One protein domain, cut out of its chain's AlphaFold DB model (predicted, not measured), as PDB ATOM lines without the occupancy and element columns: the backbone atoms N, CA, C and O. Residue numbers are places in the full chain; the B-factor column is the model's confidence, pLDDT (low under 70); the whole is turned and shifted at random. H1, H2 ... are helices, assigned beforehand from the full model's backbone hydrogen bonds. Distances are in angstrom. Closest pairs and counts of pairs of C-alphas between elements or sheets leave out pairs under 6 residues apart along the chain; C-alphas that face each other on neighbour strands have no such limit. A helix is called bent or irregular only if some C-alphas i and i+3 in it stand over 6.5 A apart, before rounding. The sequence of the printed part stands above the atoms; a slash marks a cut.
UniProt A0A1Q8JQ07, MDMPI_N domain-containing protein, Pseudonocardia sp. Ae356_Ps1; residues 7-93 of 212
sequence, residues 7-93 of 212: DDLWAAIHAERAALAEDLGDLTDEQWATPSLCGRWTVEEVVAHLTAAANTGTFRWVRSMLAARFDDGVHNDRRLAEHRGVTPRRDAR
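This is residues 7 to 93 of the 212 residues of the protein "MDMPI_N domain-containing protein" of Pseudonocardia sp. Ae356_Ps1 (UniProt A0A1Q8JQ07). Six helices make an open arrangement with few contacts between them: H3 lies in the middle, H5 crosses it at about a right angle, and H4 meets the beginning of H5 away from H3. On the other side of the middle the long H1 comes near H3 with its later part while its residues 7 to 16 stick out as a free arm, the short H2 meets the beginning of H3, and H6 folds back to come close to H1 and H3. The printed part has 87 residues, with six named helices in the order H1, H2, H3, H4, H5, H6 and no named strand, and the class is all helix. The whole is only just compact, close to loose, with a radius of gyration of the C-alphas of 14.1 A, and it spans 38 by 36 by 24 A.

The printed part begins with H1, residues 7 to 24, the longest helix by residues, which measures 25.8 A from C-alpha 7 at (40.344, 4.873, 9.009) to C-alpha 24 at (33.631, -10.068, -10.926). H2 is residues 29 to 32 and measures 5.0 A. H3, residues 43 to 55, measures 18.5 A, and its centre is 0.3 A from the mean of the C-alphas. H4 is residues 58 to 67, 14.1 A long, and H5 is residues 72 to 83, 16.4 A long. H6, residues 88 to 93, measures 9.5 A and ends with C-alpha 93 at (39.226, -14.981, -2.434). H6 is neither bent nor irregular, but only just: C-alphas 89 and 92 are 6.2 A apart.

H1 touches no helix, but H1 and H3 are near each other, with 7 pairs of C-alphas within 10 A. H1 and H6 are close but not clearly touching; their closest C-alphas, those of Ala 21 and Ala 92, are 5.9 A apart. These two run opposite ways at a shallow tilt of 32 degrees, only just short of steep. H2 and H3 only just touch, with 3 pairs of C-alphas within 8 A, the closest being those of Trp 32 and Val 43 at 5.1 A; H3 takes part with residues 43 to 44 alone. H3 and H5 touch with 9 such pairs, the closest being the C-alphas of Ala 48 and Leu 80 at 6.3 A, and their lines are about perpendicular at 86 degrees. H4 and H5 only just touch, with 3 pairs within 8 A, and H5 takes part with residues 72 to 75 alone. Their closest C-alphas are those of Met 65 and His 75, 6.1 A apart, and they run opposite ways at a steep tilt of 64 degrees. H3 and H6 are close but not clearly touching, with the C-alphas of Glu 44 and Pro 88 closest at 7.9 A. H3 and H4 are only just apart, their closest C-alphas being 8.2 A from each other; H1 and H4 are apart too. In H1, H3, H4 and H5 every O i to N i+4 pair is within hydrogen-bond range; in H6 0 of 2 are, beside 2 of 3 O i to N i+3 pairs, and H2 is too short for an O i to N i+4 pair.

The two C-alphas farthest apart, those of Asp 26 and Arg 69, are 38.2 A from each other. Residues 7 to 16, which belong to H1, stand free; the body without them spans 37 by 24 by 21 A. The printed part has no cut. The link from H2 to H3, 10 residues, is short, and the other links are tight. The mean pLDDT of the printed part is 73.7, and 39 residues are under 70: residues 53 to 74, 76 to 77 and 79 to 93. The mean is 90 in H1 and 47 in H6.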
ATOM      1  N   ASP A   7      41.085   6.108   8.749       90.88
ATOM      2  CA  ASP A   7      40.344   4.873   9.009       90.88
ATOM      3  C   ASP A   7      39.065   4.808   8.169       90.88
ATOM      4  O   ASP A   7      38.789   3.773   7.563       90.88
ATOM      5  N   ASP A   8      38.348   5.929   8.029       90.56
ATOM      6  CA  ASP A   8      37.177   6.017   7.146       90.56
ATOM      7  C   ASP A   8      37.563   5.776   5.680       90.56
ATOM      8  O   ASP A   8      36.854   5.080   4.950       90.56
ATOM      9  N   LEU A   9      38.716   6.302   5.247       91.56
ATOM     10  CA  LEU A   9      39.242   6.070   3.902       91.56
ATOM     11  C   LEU A   9      39.566   4.588   3.666       91.56
ATOM     12  O   LEU A   9      39.198   4.039   2.629       91.56
ATOM     13  N   TRP A  10      40.223   3.921   4.618       90.31
ATOM     14  CA  TRP A  10      40.521   2.492   4.500       90.31
ATOM     15  C   TRP A  10      39.262   1.632   4.530       90.31
ATOM     16  O   TRP A  10      39.143   0.707   3.727       90.31
ATOM     17  N   ALA A  11      38.295   1.959   5.387       88.81
ATOM     18  CA  ALA A  11      37.001   1.290   5.409       88.81
ATOM     19  C   ALA A  11      36.286   1.405   4.051       88.81
ATOM     20  O   ALA A  11      35.796   0.400   3.535       88.81
ATOM     21  N   ALA A  12      36.301   2.591   3.435       91.75
ATOM     22  CA  ALA A  12      35.757   2.797   2.095       91.75
ATOM     23  C   ALA A  12      36.512   1.981   1.031       91.75
ATOM     24  O   ALA A  12      35.888   1.288   0.234       91.75
ATOM     25  N   ILE A  13      37.852   1.978   1.054       89.31
ATOM     26  CA  ILE A  13      38.671   1.165   0.138       89.31
ATOM     27  C   ILE A  13      38.315  -0.324   0.248       89.31
ATOM     28  O   ILE A  13      38.218  -1.013  -0.767       89.31
ATOM     29  N   HIS A  14      38.121  -0.839   1.463       87.94
ATOM     30  CA  HIS A  14      37.739  -2.234   1.669       87.94
ATOM     31  C   HIS A  14      36.328  -2.534   1.164       87.94
ATOM     32  O   HIS A  14      36.132  -3.578   0.542       87.94
ATOM     33  N   ALA A  15      35.375  -1.628   1.394       92.38
ATOM     34  CA  ALA A  15      34.009  -1.773   0.904       92.38
ATOM     35  C   ALA A  15      33.962  -1.824  -0.632       92.38
ATOM     36  O   ALA A  15      33.393  -2.757  -1.193       92.38
ATOM     37  N   GLU A  16      34.637  -0.894  -1.311       93.81
ATOM     38  CA  GLU A  16      34.671  -0.850  -2.778       93.81
ATOM     39  C   GLU A  16      35.402  -2.060  -3.378       93.81
ATOM     40  O   GLU A  16      34.960  -2.635  -4.370       93.81
ATOM     41  N   ARG A  17      36.495  -2.522  -2.751       90.38
ATOM     42  CA  ARG A  17      37.196  -3.744  -3.188       90.38
ATOM     43  C   ARG A  17      36.333  -4.996  -3.034       90.38
ATOM     44  O   ARG A  17      36.425  -5.890  -3.871       90.38
ATOM     45  N   ALA A  18      35.522  -5.074  -1.979       88.88
ATOM     46  CA  ALA A  18      34.594  -6.182  -1.780       88.88
ATOM     47  C   ALA A  18      33.473  -6.166  -2.829       88.88
ATOM     48  O   ALA A  18      33.232  -7.192  -3.457       88.88
ATOM     49  N   ALA A  19      32.868  -5.002  -3.081       91.44
ATOM     50  CA  ALA A  19      31.852  -4.841  -4.120       91.44
ATOM     51  C   ALA A  19      32.394  -5.212  -5.512       91.44
ATOM     52  O   ALA A  19      31.762  -5.971  -6.243       91.44
ATOM     53  N   LEU A  20      33.613  -4.771  -5.843       88.88
ATOM     54  CA  LEU A  20      34.274  -5.136  -7.097       88.88
ATOM     55  C   LEU A  20      34.505  -6.652  -7.215       88.88
ATOM     56  O   LEU A  20      34.308  -7.226  -8.282       88.88
ATOM     57  N   ALA A  21      34.918  -7.314  -6.131       87.31
ATOM     58  CA  ALA A  21      35.116  -8.763  -6.129       87.31
ATOM     59  C   ALA A  21      33.797  -9.536  -6.296       87.31
ATOM     60  O   ALA A  21      33.781 -10.572  -6.959       87.31
ATOM     61  N   GLU A  22      32.698  -9.035  -5.725       90.25
ATOM     62  CA  GLU A  22      31.360  -9.596  -5.930       90.25
ATOM     63  C   GLU A  22      30.909  -9.451  -7.389       90.25
ATOM     64  O   GLU A  22      30.458 -10.426  -7.987       90.25
ATOM     65  N   ASP A  23      31.104  -8.279  -8.000       91.06
ATOM     66  CA  ASP A  23      30.735  -8.042  -9.399       91.06
ATOM     67  C   ASP A  23      31.487  -8.956 -10.379       91.06
ATOM     68  O   ASP A  23      30.905  -9.438 -11.355       91.06
ATOM     69  N   LEU A  24      32.766  -9.218 -10.105       90.75
ATOM     70  CA  LEU A  24      33.631 -10.068 -10.926       90.75
ATOM     71  C   LEU A  24      33.452 -11.570 -10.648       90.75
ATOM     72  O   LEU A  24      33.833 -12.395 -11.478       90.75
ATOM     73  N   GLY A  25      32.886 -11.942  -9.497       87.31
ATOM     74  CA  GLY A  25      32.795 -13.332  -9.037       87.31
ATOM     75  C   GLY A  25      31.916 -14.240  -9.902       87.31
ATOM     76  O   GLY A  25      32.110 -15.457  -9.895       87.31
ATOM     77  N   ASP A  26      30.995 -13.655 -10.668       89.81
ATOM     78  CA  ASP A  26      30.067 -14.379 -11.545       89.81
ATOM     79  C   ASP A  26      30.554 -14.498 -12.999       89.81
ATOM     80  O   ASP A  26      29.856 -15.085 -13.829       89.81
ATOM     81  N   LEU A  27      31.700 -13.902 -13.340       91.94
ATOM     82  CA  LEU A  27      32.210 -13.925 -14.709       91.94
ATOM     83  C   LEU A  27      32.717 -15.322 -15.087       91.94
ATOM     84  O   LEU A  27      33.425 -15.970 -14.312       91.94
ATOM     85  N   THR A  28      32.380 -15.764 -16.299       88.81
ATOM     86  CA  THR A  28      32.922 -17.002 -16.881       88.81
ATOM     87  C   THR A  28      34.344 -16.794 -17.397       88.81
ATOM     88  O   THR A  28      34.763 -15.661 -17.647       88.81
ATOM     89  N   ASP A  29      35.087 -17.880 -17.603       84.25
ATOM     90  CA  ASP A  29      36.476 -17.822 -18.080       84.25
ATOM     91  C   ASP A  29      36.585 -17.111 -19.448       84.25
ATOM     92  O   ASP A  29      37.504 -16.329 -19.690       84.25
ATOM     93  N   GLU A  30      35.590 -17.275 -20.325       86.06
ATOM     94  CA  GLU A  30      35.524 -16.574 -21.613       86.06
ATOM     95  C   GLU A  30      35.293 -15.064 -21.444       86.06
ATOM     96  O   GLU A  30      35.799 -14.249 -22.223       86.06
ATOM     97  N   GLN A  31      34.540 -14.664 -20.416       87.94
ATOM     98  CA  GLN A  31      34.306 -13.255 -20.100       87.94
ATOM     99  C   GLN A  31      35.554 -12.604 -19.492       87.94
ATOM    100  O   GLN A  31      35.847 -11.450 -19.803       87.94
ATOM    101  N   TRP A  32      36.333 -13.350 -18.706       87.25
ATOM    102  CA  TRP A  32      37.637 -12.913 -18.200       87.25
ATOM    103  C   TRP A  32      38.652 -12.651 -19.323       87.25
ATOM    104  O   TRP A  32      39.386 -11.659 -19.277       87.25
ATOM    105  N   ALA A  33      38.634 -13.479 -20.372       85.94
ATOM    106  CA  ALA A  33      39.494 -13.338 -21.549       85.94
ATOM    107  C   ALA A  33      39.038 -12.247 -22.542       85.94
ATOM    108  O   ALA A  33      39.733 -11.967 -23.521       85.94
ATOM    109  N   THR A  34      37.879 -11.617 -22.323       90.25
ATOM    110  CA  THR A  34      37.353 -10.593 -23.236       90.25
ATOM    111  C   THR A  34      38.199  -9.310 -23.165       90.25
ATOM    112  O   THR A  34      38.550  -8.877 -22.063       90.25
ATOM    113  N   PRO A  35      38.511  -8.660 -24.307       90.94
ATOM    114  CA  PRO A  35      39.179  -7.363 -24.318       90.94
ATOM    115  C   PRO A  35      38.406  -6.314 -23.511       90.94
ATOM    116  O   PRO A  35      37.199  -6.134 -23.675       90.94
ATOM    117  N   SER A  36      39.116  -5.605 -22.643       86.94
ATOM    118  CA  SER A  36      38.586  -4.486 -21.873       86.94
ATOM    119  C   SER A  36      38.484  -3.218 -22.724       86.94
ATOM    120  O   SER A  36      39.079  -3.091 -23.797       86.94
ATOM    121  N   LEU A  37      37.787  -2.214 -22.189       84.50
ATOM    122  CA  LEU A  37      37.731  -0.873 -22.779       84.50
ATOM    123  C   LEU A  37      39.088  -0.150 -22.768       84.50
ATOM    124  O   LEU A  37      39.261   0.826 -23.491       84.50
ATOM    125  N   CYS A  38      40.067  -0.645 -22.003       73.56
ATOM    126  CA  CYS A  38      41.450  -0.169 -22.051       73.56
ATOM    127  C   CYS A  38      42.192  -0.650 -23.315       73.56
ATOM    128  O   CYS A  38      43.366  -0.334 -23.503       73.56
ATOM    129  N   GLY A  39      41.512  -1.400 -24.194       76.94
ATOM    130  CA  GLY A  39      41.938  -1.772 -25.540       76.94
ATOM    131  C   GLY A  39      42.987  -2.875 -25.556       76.94
ATOM    132  O   GLY A  39      42.756  -3.943 -26.110       76.94
ATOM    133  N   ARG A  40      44.141  -2.624 -24.932       80.69
ATOM    134  CA  ARG A  40      45.272  -3.562 -24.907       80.69
ATOM    135  C   ARG A  40      45.118  -4.698 -23.908       80.69
ATOM    136  O   ARG A  40      45.846  -5.672 -24.039       80.69
ATOM    137  N   TRP A  41      44.236  -4.551 -22.921       84.62
ATOM    138  CA  TRP A  41      44.135  -5.494 -21.813       84.62
ATOM    139  C   TRP A  41      42.821  -6.256 -21.812       84.62
ATOM    140  O   TRP A  41      41.791  -5.660 -22.108       84.62
ATOM    141  N   THR A  42      42.826  -7.532 -21.443       88.75
ATOM    142  CA  THR A  42      41.612  -8.285 -21.094       88.75
ATOM    143  C   THR A  42      41.077  -7.870 -19.719       88.75
ATOM    144  O   THR A  42      41.736  -7.150 -18.964       88.75
ATOM    145  N   VAL A  43      39.864  -8.308 -19.371       87.31
ATOM    146  CA  VAL A  43      39.295  -8.079 -18.030       87.31
ATOM    147  C   VAL A  43      40.201  -8.666 -16.941       87.31
ATOM    148  O   VAL A  43      40.463  -8.000 -15.939       87.31
ATOM    149  N   GLU A  44      40.749  -9.863 -17.162       82.50
ATOM    150  CA  GLU A  44      41.721 -10.497 -16.258       82.50
ATOM    151  C   GLU A  44      42.966  -9.632 -16.053       82.50
ATOM    152  O   GLU A  44      43.420  -9.423 -14.931       82.50
ATOM    153  N   GLU A  45      43.483  -9.064 -17.135       80.88
ATOM    154  CA  GLU A  45      44.698  -8.260 -17.127       80.88
ATOM    155  C   GLU A  45      44.513  -6.932 -16.381       80.88
ATOM    156  O   GLU A  45      45.386  -6.521 -15.610       80.88
ATOM    157  N   VAL A  46      43.347  -6.298 -16.528       87.50
ATOM    158  CA  VAL A  46      42.978  -5.101 -15.759       87.50
ATOM    159  C   VAL A  46      42.879  -5.424 -14.266       87.50
ATOM    160  O   VAL A  46      43.428  -4.699 -13.436       87.50
ATOM    161  N   VAL A  47      42.214  -6.520 -13.897       86.19
ATOM    162  CA  VAL A  47      42.040  -6.906 -12.485       86.19
ATOM    163  C   VAL A  47      43.368  -7.326 -11.852       86.19
ATOM    164  O   VAL A  47      43.652  -6.949 -10.709       86.19
ATOM    165  N   ALA A  48      44.223  -8.027 -12.598       78.31
ATOM    166  CA  ALA A  48      45.584  -8.344 -12.182       78.31
ATOM    167  C   ALA A  48      46.397  -7.065 -11.932       78.31
ATOM    168  O   ALA A  48      47.068  -6.952 -10.904       78.31
ATOM    169  N   HIS A  49      46.281  -6.062 -12.808       81.50
ATOM    170  CA  HIS A  49      46.940  -4.769 -12.633       81.50
ATOM    171  C   HIS A  49      46.447  -4.020 -11.380       81.50
ATOM    172  O   HIS A  49      47.262  -3.569 -10.571       81.50
ATOM    173  N   LEU A  50      45.130  -3.950 -11.151       83.06
ATOM    174  CA  LEU A  50      44.554  -3.322  -9.951       83.06
ATOM    175  C   LEU A  50      45.000  -4.027  -8.662       83.06
ATOM    176  O   LEU A  50      45.326  -3.377  -7.665       83.06
ATOM    177  N   THR A  51      45.070  -5.358  -8.690       77.31
ATOM    178  CA  THR A  51      45.527  -6.172  -7.557       77.31
ATOM    179  C   THR A  51      47.020  -5.974  -7.296       77.31
ATOM    180  O   THR A  51      47.440  -5.842  -6.143       77.31
ATOM    181  N   ALA A  52      47.832  -5.885  -8.350       70.19
ATOM    182  CA  ALA A  52      49.251  -5.581  -8.236       70.19
ATOM    183  C   ALA A  52      49.478  -4.180  -7.645       70.19
ATOM    184  O   ALA A  52      50.302  -4.033  -6.740       70.19
ATOM    185  N   ALA A  53      48.726  -3.167  -8.088       68.44
ATOM    186  CA  ALA A  53      48.793  -1.810  -7.544       68.44
ATOM    187  C   ALA A  53      48.359  -1.755  -6.068       68.44
ATOM    188  O   ALA A  53      49.005  -1.104  -5.251       68.44
ATOM    189  N   ALA A  54      47.314  -2.501  -5.703       67.69
ATOM    190  CA  ALA A  54      46.804  -2.586  -4.336       67.69
ATOM    191  C   ALA A  54      47.773  -3.248  -3.339       67.69
ATOM    192  O   ALA A  54      47.717  -2.929  -2.151       67.69
ATOM    193  N   ASN A  55      48.622  -4.168  -3.809       65.75
ATOM    194  CA  ASN A  55      49.518  -4.979  -2.972       65.75
ATOM    195  C   ASN A  55      50.997  -4.588  -3.084       65.75
ATOM    196  O   ASN A  55      51.839  -5.059  -2.315       65.75
ATOM    197  N   THR A  56      51.353  -3.734  -4.040       60.56
ATOM    198  CA  THR A  56      52.729  -3.265  -4.176       60.56
ATOM    199  C   THR A  56      52.949  -2.105  -3.210       60.56
ATOM    200  O   THR A  56      52.552  -0.976  -3.472       60.56
ATOM    201  N   GLY A  57      53.619  -2.376  -2.085       58.34
ATOM    202  CA  GLY A  57      54.090  -1.314  -1.193       58.34
ATOM    203  C   GLY A  57      54.953  -0.298  -1.952       58.34
ATOM    204  O   GLY A  57      55.713  -0.680  -2.847       58.34
ATOM    205  N   THR A  58      54.862   0.984  -1.586       56.88
ATOM    206  CA  THR A  58      55.465   2.129  -2.298       56.88
ATOM    207  C   THR A  58      56.925   1.890  -2.701       56.88
ATOM    208  O   THR A  58      57.313   2.160  -3.831       56.88
ATOM    209  N   PHE A  59      57.723   1.277  -1.826       51.03
ATOM    210  CA  PHE A  59      59.124   0.929  -2.100       51.03
ATOM    211  C   PHE A  59      59.311  -0.125  -3.205       51.03
ATOM    212  O   PHE A  59      60.206  -0.005  -4.041       51.03
ATOM    213  N   ARG A  60      58.465  -1.164  -3.241       62.00
ATOM    214  CA  ARG A  60      58.513  -2.225  -4.263       62.00
ATOM    215  C   ARG A  60      58.060  -1.694  -5.628       62.00
ATOM    216  O   ARG A  60      58.538  -2.183  -6.653       62.00
ATOM    217  N   TRP A  61      57.177  -0.694  -5.633       62.22
ATOM    218  CA  TRP A  61      56.744   0.023  -6.832       62.22
ATOM    219  C   TRP A  61      57.863   0.922  -7.364       62.22
ATOM    220  O   TRP A  61      58.313   0.704  -8.485       62.22
ATOM    221  N   VAL A  62      58.412   1.819  -6.531       58.22
ATOM    222  CA  VAL A  62      59.522   2.717  -6.910       58.22
ATOM    223  C   VAL A  62      60.720   1.924  -7.439       58.22
ATOM    224  O   VAL A  62      61.228   2.227  -8.515       58.22
ATOM    225  N   ARG A  63      61.135   0.848  -6.755       61.56
ATOM    226  CA  ARG A  63      62.231  -0.022  -7.225       61.56
ATOM    227  C   ARG A  63      61.942  -0.627  -8.597       61.56
ATOM    228  O   ARG A  63      62.844  -0.757  -9.419       61.56
ATOM    229  N   SER A  64      60.700  -1.033  -8.838       64.44
ATOM    230  CA  SER A  64      60.327  -1.657 -10.101       64.44
ATOM    231  C   SER A  64      60.203  -0.651 -11.240       64.44
ATOM    232  O   SER A  64      60.565  -1.007 -12.356       64.44
ATOM    233  N   MET A  65      59.746   0.569 -10.962       60.81
ATOM    234  CA  MET A  65      59.729   1.684 -11.910       60.81
ATOM    235  C   MET A  65      61.151   2.110 -12.286       60.81
ATOM    236  O   MET A  65      61.463   2.246 -13.464       60.81
ATOM    237  N   LEU A  66      62.055   2.211 -11.305       61.31
ATOM    238  CA  LEU A  66      63.479   2.468 -11.550       61.31
ATOM    239  C   LEU A  66      64.117   1.353 -12.398       61.31
ATOM    240  O   LEU A  66      64.808   1.636 -13.373       61.31
ATOM    241  N   ALA A  67      63.819   0.083 -12.102       63.75
ATOM    242  CA  ALA A  67      64.273  -1.067 -12.895       63.75
ATOM    243  C   ALA A  67      63.608  -1.180 -14.282       63.75
ATOM    244  O   ALA A  67      64.061  -1.953 -15.129       63.75
ATOM    245  N   ALA A  68      62.516  -0.450 -14.509       64.62
ATOM    246  CA  ALA A  68      61.869  -0.301 -15.806       64.62
ATOM    247  C   ALA A  68      62.291   0.995 -16.520       64.62
ATOM    248  O   ALA A  68      61.769   1.292 -17.583       64.62
ATOM    249  N   ARG A  69      63.241   1.770 -15.969       64.50
ATOM    250  CA  ARG A  69      63.653   3.083 -16.502       64.50
ATOM    251  C   ARG A  69      62.469   4.037 -16.713       64.50
ATOM    252  O   ARG A  69      62.484   4.828 -17.649       64.50
ATOM    253  N   PHE A  70      61.481   3.969 -15.820       56.59
ATOM    254  CA  PHE A  70      60.220   4.717 -15.885       56.59
ATOM    255  C   PHE A  70      59.298   4.351 -17.056       56.59
ATOM    256  O   PHE A  70      58.335   5.067 -17.304       56.59
ATOM    257  N   ASP A  71      59.541   3.222 -17.723       68.75
ATOM    258  CA  ASP A  71      58.588   2.623 -18.652       68.75
ATOM    259  C   ASP A  71      57.515   1.859 -17.857       68.75
ATOM    260  O   ASP A  71      57.761   0.798 -17.267       68.75
ATOM    261  N   ASP A  72      56.320   2.439 -17.784       48.34
ATOM    262  CA  ASP A  72      55.171   1.871 -17.085       48.34
ATOM    263  C   ASP A  72      54.645   0.603 -17.772       48.34
ATOM    264  O   ASP A  72      54.143  -0.293 -17.089       48.34
ATOM    265  N   GLY A  73      54.828   0.477 -19.090       65.19
ATOM    266  CA  GLY A  73      54.484  -0.714 -19.863       65.19
ATOM    267  C   GLY A  73      55.308  -1.922 -19.427       65.19
ATOM    268  O   GLY A  73      54.753  -2.938 -19.016       65.19
ATOM    269  N   VAL A  74      56.633  -1.780 -19.384       68.69
ATOM    270  CA  VAL A  74      57.549  -2.843 -18.936       68.69
ATOM    271  C   VAL A  74      57.357  -3.175 -17.451       68.69
ATOM    272  O   VAL A  74      57.483  -4.336 -17.045       68.69
ATOM    273  N   HIS A  75      57.051  -2.179 -16.614       70.38
ATOM    274  CA  HIS A  75      56.678  -2.413 -15.216       70.38
ATOM    275  C   HIS A  75      55.395  -3.251 -15.101       70.38
ATOM    276  O   HIS A  75      55.364  -4.223 -14.338       70.38
ATOM    277  N   ASN A  76      54.363  -2.890 -15.865       66.06
ATOM    278  CA  ASN A  76      53.071  -3.562 -15.863       66.06
ATOM    279  C   ASN A  76      53.181  -4.986 -16.404       66.06
ATOM    280  O   ASN A  76      52.730  -5.908 -15.730       66.06
ATOM    281  N   ASP A  77      53.865  -5.199 -17.525       69.50
ATOM    282  CA  ASP A  77      54.041  -6.524 -18.126       69.50
ATOM    283  C   ASP A  77      54.753  -7.496 -17.175       69.50
ATOM    284  O   ASP A  77      54.335  -8.644 -17.019       69.50
ATOM    285  N   ARG A  78      55.778  -7.024 -16.450       70.00
ATOM    286  CA  ARG A  78      56.470  -7.824 -15.422       70.00
ATOM    287  C   ARG A  78      55.538  -8.222 -14.277       70.00
ATOM    288  O   ARG A  78      55.597  -9.354 -13.810       70.00
ATOM    289  N   ARG A  79      54.671  -7.315 -13.820       66.31
ATOM    290  CA  ARG A  79      53.702  -7.603 -12.750       66.31
ATOM    291  C   ARG A  79      52.569  -8.505 -13.221       66.31
ATOM    292  O   ARG A  79      52.156  -9.382 -12.471       66.31
ATOM    293  N   LEU A  80      52.100  -8.329 -14.451       63.34
ATOM    294  CA  LEU A  80      51.121  -9.222 -15.057       63.34
ATOM    295  C   LEU A  80      51.680 -10.640 -15.199       63.34
ATOM    296  O   LEU A  80      50.985 -11.587 -14.853       63.34
ATOM    297  N   ALA A  81      52.940 -10.798 -15.609       67.31
ATOM    298  CA  ALA A  81      53.587 -12.108 -15.674       67.31
ATOM    299  C   ALA A  81      53.733 -12.785 -14.296       67.31
ATOM    300  O   ALA A  81      53.611 -14.000 -14.201       67.31
ATOM    301  N   GLU A  82      53.954 -12.018 -13.222       62.94
ATOM    302  CA  GLU A  82      54.009 -12.547 -11.848       62.94
ATOM    303  C   GLU A  82      52.634 -13.001 -11.314       62.94
ATOM    304  O   GLU A  82      52.576 -13.837 -10.413       62.94
ATOM    305  N   HIS A  83      51.538 -12.445 -11.839       55.91
ATOM    306  CA  HIS A  83      50.179 -12.700 -11.349       55.91
ATOM    307  C   HIS A  83      49.331 -13.590 -12.275       55.91
ATOM    308  O   HIS A  83      48.356 -14.173 -11.811       55.91
ATOM    309  N   ARG A  84      49.717 -13.779 -13.543       52.34
ATOM    310  CA  ARG A  84      49.115 -14.785 -14.432       52.34
ATOM    311  C   ARG A  84      49.694 -16.165 -14.128       52.34
ATOM    312  O   ARG A  84      50.842 -16.446 -14.452       52.34
ATOM    313  N   GLY A  85      48.897 -17.032 -13.509       46.12
ATOM    314  CA  GLY A  85      49.295 -18.412 -13.186       46.12
ATOM    315  C   GLY A  85      48.771 -18.920 -11.844       46.12
ATOM    316  O   GLY A  85      48.807 -20.120 -11.580       46.12
ATOM    317  N   VAL A  86      48.221 -18.037 -11.013       51.56
ATOM    318  CA  VAL A  86      47.348 -18.428  -9.908       51.56
ATOM    319  C   VAL A  86      45.937 -18.472 -10.494       51.56
ATOM    320  O   VAL A  86      45.496 -17.522 -11.122       51.56
ATOM    321  N   THR A  87      45.255 -19.616 -10.421       43.12
ATOM    322  CA  THR A  87      43.908 -19.797 -10.998       43.12
ATOM    323  C   THR A  87      42.982 -18.612 -10.653       43.12
ATOM    324  O   THR A  87      42.821 -18.356  -9.455       43.12
ATOM    325  N   PRO A  88      42.308 -17.964 -11.630       50.31
ATOM    326  CA  PRO A  88      41.551 -16.712 -11.437       50.31
ATOM    327  C   PRO A  88      40.510 -16.777 -10.311       50.31
ATOM    328  O   PRO A  88      40.291 -15.835  -9.549       50.31
ATOM    329  N   ARG A  89      39.911 -17.960 -10.136       45.25
ATOM    330  CA  ARG A  89      38.902 -18.255  -9.108       45.25
ATOM    331  C   ARG A  89      39.444 -18.213  -7.673       45.25
ATOM    332  O   ARG A  89      38.669 -18.109  -6.720       45.25
ATOM    333  N   ARG A  90      40.763 -18.341  -7.505       42.12
ATOM    334  CA  ARG A  90      41.448 -18.325  -6.207       42.12
ATOM    335  C   ARG A  90      41.741 -16.888  -5.771       42.12
ATOM    336  O   ARG A  90      41.524 -16.589  -4.603       42.12
ATOM    337  N   ASP A  91      42.076 -15.995  -6.703       48.25
ATOM    338  CA  ASP A  91      42.558 -14.635  -6.419       48.25
ATOM    339  C   ASP A  91      41.493 -13.660  -5.915       48.25
ATOM    340  O   ASP A  91      41.765 -12.872  -5.007       48.25
ATOM    341  N   ALA A  92      40.245 -13.794  -6.373       53.19
ATOM    342  CA  ALA A  92      39.123 -13.045  -5.798       53.19
ATOM    343  C   ALA A  92      38.917 -13.358  -4.299       53.19
ATOM    344  O   ALA A  92      38.456 -12.512  -3.534       53.19
ATOM    345  N   ARG A  93      39.296 -14.568  -3.847       44.84
ATOM    346  CA  ARG A  93      39.226 -14.981  -2.434       44.84
ATOM    347  C   ARG A  93      40.476 -14.610  -1.628       44.84
ATOM    348  O   ARG A  93      40.383 -14.575  -0.400       44.84
TER     349      ARG A  93